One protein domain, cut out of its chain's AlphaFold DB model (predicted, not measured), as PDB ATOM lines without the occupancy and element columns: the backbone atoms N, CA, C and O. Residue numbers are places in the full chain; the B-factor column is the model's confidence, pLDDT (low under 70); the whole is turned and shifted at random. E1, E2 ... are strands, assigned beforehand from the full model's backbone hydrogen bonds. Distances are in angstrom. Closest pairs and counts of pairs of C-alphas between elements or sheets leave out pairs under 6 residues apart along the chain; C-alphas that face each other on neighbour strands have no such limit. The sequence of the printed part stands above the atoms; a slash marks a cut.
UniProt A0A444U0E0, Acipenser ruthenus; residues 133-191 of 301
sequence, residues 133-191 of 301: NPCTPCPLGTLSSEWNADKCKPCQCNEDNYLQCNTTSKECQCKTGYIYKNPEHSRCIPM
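Overview. This is residues 133 to 191 of the 301 residues of a protein of Acipenser ruthenus (UniProt A0A444U0E0). With little regular structure, the model is a rod of loops with two small hairpins in series: E2 and E3 near its middle, E4 and E5 at one end, while loops and E1 make the other end. The 59 printed residues, under half in named elements, hold five strands, E1 to E5 in order, and no named helix; the class is all strand, both sheets antiparallel. It is only just loose, close to compact, with a radius of gyration of the C-alphas of 12.6 A and spans of 39 by 17 by 16 A.

Along the chain. Find C-alpha 135 at (-10.361, -104.921, 10.294), where E1, residues 135 to 137, begins its 6.6 A. Further on come E2, 163 to 165, and E3, 172 to 174, 7.0 A each, then E4, 178 to 180, 7.1 A, and E5, 188 to 190, 7.0 A, ending at (-39.610, -108.298, 23.461).

Arrangement. E1 pairs with no named strand. In hairpin E2 and E3, N 164 and O 173 are 2.7 A apart; in hairpin E4 and E5, N 179 and O 189 are 2.9 A apart.

Size, cuts and confidence. The printed part has no cut; the link E1 to E2 is long. Residues 133 to 134 and 148 are under 70 in pLDDT.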
ATOM      1  N   ASN A 133      -8.845 -99.896   6.266       64.25
ATOM      2  CA  ASN A 133      -8.528-100.695   7.445       64.25
ATOM      3  C   ASN A 133      -9.023-102.135   7.175       64.25
ATOM      4  O   ASN A 133     -10.211-102.323   6.906       64.25
ATOM      5  N   PRO A 134      -8.143-103.147   7.186       69.75
ATOM      6  CA  PRO A 134      -8.515-104.539   6.929       69.75
ATOM      7  C   PRO A 134      -9.351-105.170   8.053       69.75
ATOM      8  O   PRO A 134      -9.835-106.289   7.887       69.75
ATOM      9  N   CYS A 135      -9.536-104.477   9.179       77.44
ATOM     10  CA  CYS A 135     -10.361-104.921  10.294       77.44
ATOM     11  C   CYS A 135     -11.832-104.552  10.069       77.44
ATOM     12  O   CYS A 135     -12.186-103.374  10.017       77.44
ATOM     13  N   THR A 136     -12.703-105.555   9.991       83.88
ATOM     14  CA  THR A 136     -14.158-105.352   9.931       83.88
ATOM     15  C   THR A 136     -14.770-105.650  11.300       83.88
ATOM     16  O   THR A 136     -14.402-106.661  11.899       83.88
ATOM     17  N   PRO A 137     -15.674-104.809  11.838       87.56
ATOM     18  CA  PRO A 137     -16.388-105.123  13.072       87.56
ATOM     19  C   PRO A 137     -17.140-106.450  12.967       87.56
ATOM     20  O   PRO A 137     -17.758-106.734  11.940       87.56
ATOM     21  N   CYS A 138     -17.114-107.242  14.037       88.19
ATOM     22  CA  CYS A 138     -17.894-108.468  14.089       88.19
ATOM     23  C   CYS A 138     -19.394-108.160  13.988       88.19
ATOM     24  O   CYS A 138     -19.867-107.210  14.618       88.19
ATOM     25  N   PRO A 139     -20.173-108.958  13.240       86.31
ATOM     26  CA  PRO A 139     -21.620-108.850  13.281       86.31
ATOM     27  C   PRO A 139     -22.156-109.224  14.668       86.31
ATOM     28  O   PRO A 139     -21.583-110.052  15.384       86.31
ATOM     29  N   LEU A 140     -23.297-108.634  15.025       82.25
ATOM     30  CA  LEU A 140     -24.062-108.987  16.221       82.25
ATOM     31  C   LEU A 140     -24.304-110.510  16.277       82.25
ATOM     32  O   LEU A 140     -24.696-111.114  15.281       82.25
ATOM     33  N   GLY A 141     -24.042-111.128  17.433       78.75
ATOM     34  CA  GLY A 141     -24.132-112.582  17.640       78.75
ATOM     35  C   GLY A 141     -22.812-113.325  17.450       78.75
ATOM     36  O   GLY A 141     -22.720-114.515  17.755       78.75
ATOM     37  N   THR A 142     -21.774-112.617  17.010       87.56
ATOM     38  CA  THR A 142     -20.412-113.139  16.905       87.56
ATOM     39  C   THR A 142     -19.443-112.264  17.687       87.56
ATOM     40  O   THR A 142     -19.689-111.075  17.887       87.56
ATOM     41  N   LEU A 143     -18.334-112.850  18.132       89.00
ATOM     42  CA  LEU A 143     -17.328-112.165  18.929       89.00
ATOM     43  C   LEU A 143     -15.905-112.491  18.465       89.00
ATOM     44  O   LEU A 143     -15.620-113.559  17.918       89.00
ATOM     45  N   SER A 144     -15.000-111.561  18.744       87.69
ATOM     46  CA  SER A 144     -13.558-111.697  18.561       87.69
ATOM     47  C   SER A 144     -12.885-111.248  19.859       87.69
ATOM     48  O   SER A 144     -12.771-110.056  20.141       87.69
ATOM     49  N   SER A 145     -12.520-112.205  20.717       79.69
ATOM     50  CA  SER A 145     -11.908-111.914  22.024       79.69
ATOM     51  C   SER A 145     -10.398-111.700  21.949       79.69
ATOM     52  O   SER A 145      -9.797-111.227  22.911       79.69
ATOM     53  N   GLU A 146      -9.793-112.061  20.824       76.75
ATOM     54  CA  GLU A 146      -8.357-112.001  20.575       76.75
ATOM     55  C   GLU A 146      -8.047-110.839  19.630       76.75
ATOM     56  O   GLU A 146      -8.895-110.400  18.852       76.75
ATOM     57  N   TRP A 147      -6.826-110.321  19.712       72.00
ATOM     58  CA  TRP A 147      -6.323-109.414  18.687       72.00
ATOM     59  C   TRP A 147      -6.114-110.194  17.389       72.00
ATOM     60  O   TRP A 147      -5.681-111.341  17.434       72.00
ATOM     61  N   ASN A 148      -6.382-109.567  16.242       67.50
ATOM     62  CA  ASN A 148      -6.183-110.173  14.919       67.50
ATOM     63  C   ASN A 148      -6.970-111.464  14.682       67.50
ATOM     64  O   ASN A 148      -6.464-112.375  14.033       67.50
ATOM     65  N   ALA A 149      -8.206-111.567  15.177       74.62
ATOM     66  CA  ALA A 149      -9.010-112.741  14.868       74.62
ATOM     67  C   ALA A 149      -9.213-112.878  13.347       74.62
ATOM     68  O   ALA A 149      -9.706-111.963  12.686       74.62
ATOM     69  N   ASP A 150      -8.873-114.048  12.803       74.56
ATOM     70  CA  ASP A 150      -9.073-114.356  11.381       74.56
ATOM     71  C   ASP A 150     -10.549-114.293  10.975       74.56
ATOM     72  O   ASP A 150     -10.871-113.950   9.840       74.56
ATOM     73  N   LYS A 151     -11.435-114.692  11.895       82.62
ATOM     74  CA  LYS A 151     -12.891-114.676  11.756       82.62
ATOM     75  C   LYS A 151     -13.546-114.504  13.119       82.62
ATOM     76  O   LYS A 151     -13.068-115.059  14.113       82.62
ATOM     77  N   CYS A 152     -14.676-113.814  13.152       88.44
ATOM     78  CA  CYS A 152     -15.539-113.757  14.319       88.44
ATOM     79  C   CYS A 152     -16.143-115.140  14.587       88.44
ATOM     80  O   CYS A 152     -16.559-115.857  13.673       88.44
ATOM     81  N   LYS A 153     -16.177-115.532  15.860       87.81
ATOM     82  CA  LYS A 153     -16.742-116.813  16.294       87.81
ATOM     83  C   LYS A 153     -18.168-116.590  16.800       87.81
ATOM     84  O   LYS A 153     -18.405-115.575  17.453       87.81
ATOM     85  N   PRO A 154     -19.112-117.505  16.528       85.94
ATOM     86  CA  PRO A 154     -20.449-117.413  17.098       85.94
ATOM     87  C   PRO A 154     -20.385-117.520  18.620       85.94
ATOM     88  O   PRO A 154     -19.530-118.210  19.184       85.94
ATOM     89  N   CYS A 155     -21.294-116.824  19.284       84.06
ATOM     90  CA  CYS A 155     -21.364-116.815  20.735       84.06
ATOM     91  C   CYS A 155     -22.132-118.019  21.264       84.06
ATOM     92  O   CYS A 155     -23.149-118.411  20.704       84.06
ATOM     93  N   GLN A 156     -21.675-118.581  22.383       83.81
ATOM     94  CA  GLN A 156     -22.379-119.658  23.083       83.81
ATOM     95  C   GLN A 156     -23.428-119.075  24.038       83.81
ATOM     96  O   GLN A 156     -23.343-119.240  25.250       83.81
ATOM     97  N   CYS A 157     -24.389-118.340  23.481       82.44
ATOM     98  CA  CYS A 157     -25.548-117.841  24.215       82.44
ATOM     99  C   CYS A 157     -26.763-118.716  23.907       82.44
ATOM    100  O   CYS A 157     -26.870-119.277  22.819       82.44
ATOM    101  N   ASN A 158     -27.679-118.842  24.868       79.75
ATOM    102  CA  ASN A 158     -28.909-119.593  24.649       79.75
ATOM    103  C   ASN A 158     -29.872-118.767  23.777       79.75
ATOM    104  O   ASN A 158     -30.516-117.835  24.272       79.75
ATOM    105  N   GLU A 159     -29.945-119.099  22.487       70.19
ATOM    106  CA  GLU A 159     -30.783-118.393  21.510       70.19
ATOM    107  C   GLU A 159     -32.277-118.461  21.863       70.19
ATOM    108  O   GLU A 159     -32.993-117.482  21.642       70.19
ATOM    109  N   ASP A 160     -32.726-119.538  22.518       75.06
ATOM    110  CA  ASP A 160     -34.126-119.720  22.938       75.06
ATOM    111  C   ASP A 160     -34.586-118.656  23.951       75.06
ATOM    112  O   ASP A 160     -35.779-118.392  24.103       75.06
ATOM    113  N   ASN A 161     -33.638-118.006  24.635       78.19
ATOM    114  CA  ASN A 161     -33.897-116.922  25.582       78.19
ATOM    115  C   ASN A 161     -33.637-115.525  24.996       78.19
ATOM    116  O   ASN A 161     -33.592-114.561  25.761       78.19
ATOM    117  N   TYR A 162     -33.476-115.397  23.672       84.38
ATOM    118  CA  TYR A 162     -33.143-114.150  22.960       84.38
ATOM    119  C   TYR A 162     -31.867-113.469  23.475       84.38
ATOM    120  O   TYR A 162     -31.736-112.240  23.439       84.38
ATOM    121  N   LEU A 163     -30.927-114.277  23.965       85.44
ATOM    122  CA  LEU A 163     -29.632-113.827  24.449       85.44
ATOM    123  C   LEU A 163     -28.612-113.790  23.311       85.44
ATOM    124  O   LEU A 163     -28.540-114.685  22.475       85.44
ATOM    125  N   GLN A 164     -27.784-112.757  23.319       85.69
ATOM    126  CA  GLN A 164     -26.747-112.498  22.345       85.69
ATOM    127  C   GLN A 164     -25.564-111.799  23.019       85.69
ATOM    128  O   GLN A 164     -25.729-110.920  23.854       85.69
ATOM    129  N   CYS A 165     -24.349-112.161  22.646       83.75
ATOM    130  CA  CYS A 165     -23.137-111.481  23.091       83.75
ATOM    131  C   CYS A 165     -22.927-110.126  22.392       83.75
ATOM    132  O   CYS A 165     -23.495-109.835  21.327       83.75
ATOM    133  N   ASN A 166     -22.006-109.346  22.957       83.06
ATOM    134  CA  ASN A 166     -21.368-108.232  22.265       83.06
ATOM    135  C   ASN A 166     -20.178-108.738  21.419       83.06
ATOM    136  O   ASN A 166     -19.622-109.803  21.676       83.06
ATOM    137  N   THR A 167     -19.720-107.943  20.457       81.62
ATOM    138  CA  THR A 167     -18.579-108.248  19.584       81.62
ATOM    139  C   THR A 167     -17.279-108.482  20.358       81.62
ATOM    140  O   THR A 167     -16.400-109.213  19.907       81.62
ATOM    141  N   THR A 168     -17.152-107.869  21.536       77.00
ATOM    142  CA  THR A 168     -15.923-107.874  22.349       77.00
ATOM    143  C   THR A 168     -16.040-108.720  23.620       77.00
ATOM    144  O   THR A 168     -15.020-109.096  24.197       77.00
ATOM    145  N   SER A 169     -17.261-109.024  24.071       76.88
ATOM    146  CA  SER A 169     -17.515-109.710  25.342       76.88
ATOM    147  C   SER A 169     -18.196-111.051  25.116       76.88
ATOM    148  O   SER A 169     -19.112-111.159  24.308       76.88
ATOM    149  N   LYS A 170     -17.770-112.062  25.876       76.00
ATOM    150  CA  LYS A 170     -18.444-113.368  25.932       76.00
ATOM    151  C   LYS A 170     -19.715-113.332  26.786       76.00
ATOM    152  O   LYS A 170     -20.460-114.304  26.785       76.00
ATOM    153  N   GLU A 171     -19.950-112.244  27.517       82.50
ATOM    154  CA  GLU A 171     -21.152-112.074  28.327       82.50
ATOM    155  C   GLU A 171     -22.381-111.932  27.429       82.50
ATOM    156  O   GLU A 171     -22.421-111.100  26.517       82.50
ATOM    157  N   CYS A 172     -23.382-112.763  27.698       85.06
ATOM    158  CA  CYS A 172     -24.645-112.752  26.983       85.06
ATOM    159  C   CYS A 172     -25.541-111.628  27.504       85.06
ATOM    160  O   CYS A 172     -25.680-111.436  28.710       85.06
ATOM    161  N   GLN A 173     -26.163-110.907  26.578       88.06
ATOM    162  CA  GLN A 173     -27.105-109.828  26.835       88.06
ATOM    163  C   GLN A 173     -28.391-110.025  26.040       88.06
ATOM    164  O   GLN A 173     -28.405-110.789  25.080       88.06
ATOM    165  N   CYS A 174     -29.493-109.365  26.398       89.69
ATOM    166  CA  CYS A 174     -30.669-109.410  25.530       89.69
ATOM    167  C   CYS A 174     -30.344-108.822  24.154       89.69
ATOM    168  O   CYS A 174     -29.713-107.768  24.044       89.69
ATOM    169  N   LYS A 175     -30.796-109.503  23.100       89.12
ATOM    170  CA  LYS A 175     -30.709-109.005  21.727       89.12
ATOM    171  C   LYS A 175     -31.343-107.613  21.621       89.12
ATOM    172  O   LYS A 175     -32.283-107.292  22.344       89.12
ATOM    173  N   THR A 176     -30.866-106.791  20.686       86.69
ATOM    174  CA  THR A 176     -31.465-105.479  20.398       86.69
ATOM    175  C   THR A 176     -32.980-105.601  20.206       86.69
ATOM    176  O   THR A 176     -33.439-106.424  19.414       86.69
ATOM    177  N   GLY A 177     -33.747-104.792  20.944       87.50
ATOM    178  CA  GLY A 177     -35.212-104.856  20.973       87.50
ATOM    179  C   GLY A 177     -35.797-105.817  22.015       87.50
ATOM    180  O   GLY A 177     -37.010-105.998  22.043       87.50
ATOM    181  N   TYR A 178     -34.974-106.420  22.876       90.88
ATOM    182  CA  TYR A 178     -35.398-107.270  23.988       90.88
ATOM    183  C   TYR A 178     -34.848-106.748  25.319       90.88
ATOM    184  O   TYR A 178     -33.803-106.103  25.371       90.88
ATOM    185  N   ILE A 179     -35.549-107.060  26.406       91.06
ATOM    186  CA  ILE A 179     -35.218-106.647  27.774       91.06
ATOM    187  C   ILE A 179     -35.338-107.829  28.733       91.06
ATOM    188  O   ILE A 179     -36.113-108.759  28.498       91.06
ATOM    189  N   TYR A 180     -34.576-107.806  29.826       91.94
ATOM    190  CA  TYR A 180     -34.599-108.887  30.807       91.94
ATOM    191  C   TYR A 180     -35.919-108.934  31.558       91.94
ATOM    192  O   TYR A 180     -36.418-107.920  32.026       91.94
ATOM    193  N   LYS A 181     -36.457-110.134  31.750       90.00
ATOM    194  CA  LYS A 181     -37.629-110.363  32.598       90.00
ATOM    195  C   LYS A 181     -37.249-110.582  34.064       90.00
ATOM    196  O   LYS A 181     -38.110-110.490  34.933       90.00
ATOM    197  N   ASN A 182     -35.991-110.902  34.348       87.56
ATOM    198  CA  ASN A 182     -35.515-111.269  35.676       87.56
ATOM    199  C   ASN A 182     -34.149-110.631  36.000       87.56
ATOM    200  O   ASN A 182     -33.388-110.325  35.081       87.56
ATOM    201  N   PRO A 183     -33.828-110.439  37.294       86.19
ATOM    202  CA  PRO A 183     -32.534-109.908  37.740       86.19
ATOM    203  C   PRO A 183     -31.350-110.801  37.354       86.19
ATOM    204  O   PRO A 183     -30.265-110.299  37.098       86.19
ATOM    205  N   GLU A 184     -31.572-112.113  37.247       85.25
ATOM    206  CA  GLU A 184     -30.549-113.112  36.896       85.25
ATOM    207  C   GLU A 184     -30.107-113.065  35.421       85.25
ATOM    208  O   GLU A 184     -29.323-113.905  34.985       85.25
ATOM    209  N   HIS A 185     -30.645-112.139  34.619       84.81
ATOM    210  CA  HIS A 185     -30.299-111.949  33.205       84.81
ATOM    211  C   HIS A 185     -30.417-113.211  32.325       84.81
ATOM    212  O   HIS A 185     -29.800-113.316  31.267       84.81
ATOM    213  N   SER A 186     -31.239-114.179  32.734       82.75
ATOM    214  CA  SER A 186     -31.346-115.481  32.067       82.75
ATOM    215  C   SER A 186     -32.508-115.576  31.083       82.75
ATOM    216  O   SER A 186     -32.553-116.506  30.279       82.75
ATOM    217  N   ARG A 187     -33.451-114.626  31.118       86.81
ATOM    218  CA  ARG A 187     -34.636-114.634  30.256       86.81
ATOM    219  C   ARG A 187     -34.948-113.248  29.711       86.81
ATOM    220  O   ARG A 187     -35.218-112.331  30.486       86.81
ATOM    221  N   CYS A 188     -35.023-113.128  28.389       91.50
ATOM    222  CA  CYS A 188     -35.416-111.898  27.712       91.50
ATOM    223  C   CYS A 188     -36.849-111.970  27.169       91.50
ATOM    224  O   CYS A 188     -37.367-113.039  26.845       91.50
ATOM    225  N   ILE A 189     -37.495-110.812  27.071       90.44
ATOM    226  CA  ILE A 189     -38.799-110.618  26.430       90.44
ATOM    227  C   ILE A 189     -38.718-109.452  25.437       90.44
ATOM    228  O   ILE A 189     -37.874-108.574  25.627       90.44
ATOM    229  N   PRO A 190     -39.555-109.428  24.384       90.19
ATOM    230  CA  PRO A 190     -39.610-108.298  23.461       90.19
ATOM    231  C   PRO A 190     -39.892-106.991  24.204       90.19
ATOM    232  O   PRO A 190     -40.757-106.940  25.079       90.19
ATOM    233  N   MET A 191     -39.155-105.942  23.852       88.56
ATOM    234  CA  MET A 191     -39.381-104.598  24.361       88.56
ATOM    235  C   MET A 191     -40.596-103.989  23.665       88.56
ATOM    236  O   MET A 191     -40.677-103.968  22.437       88.56
TER     237      MET A 191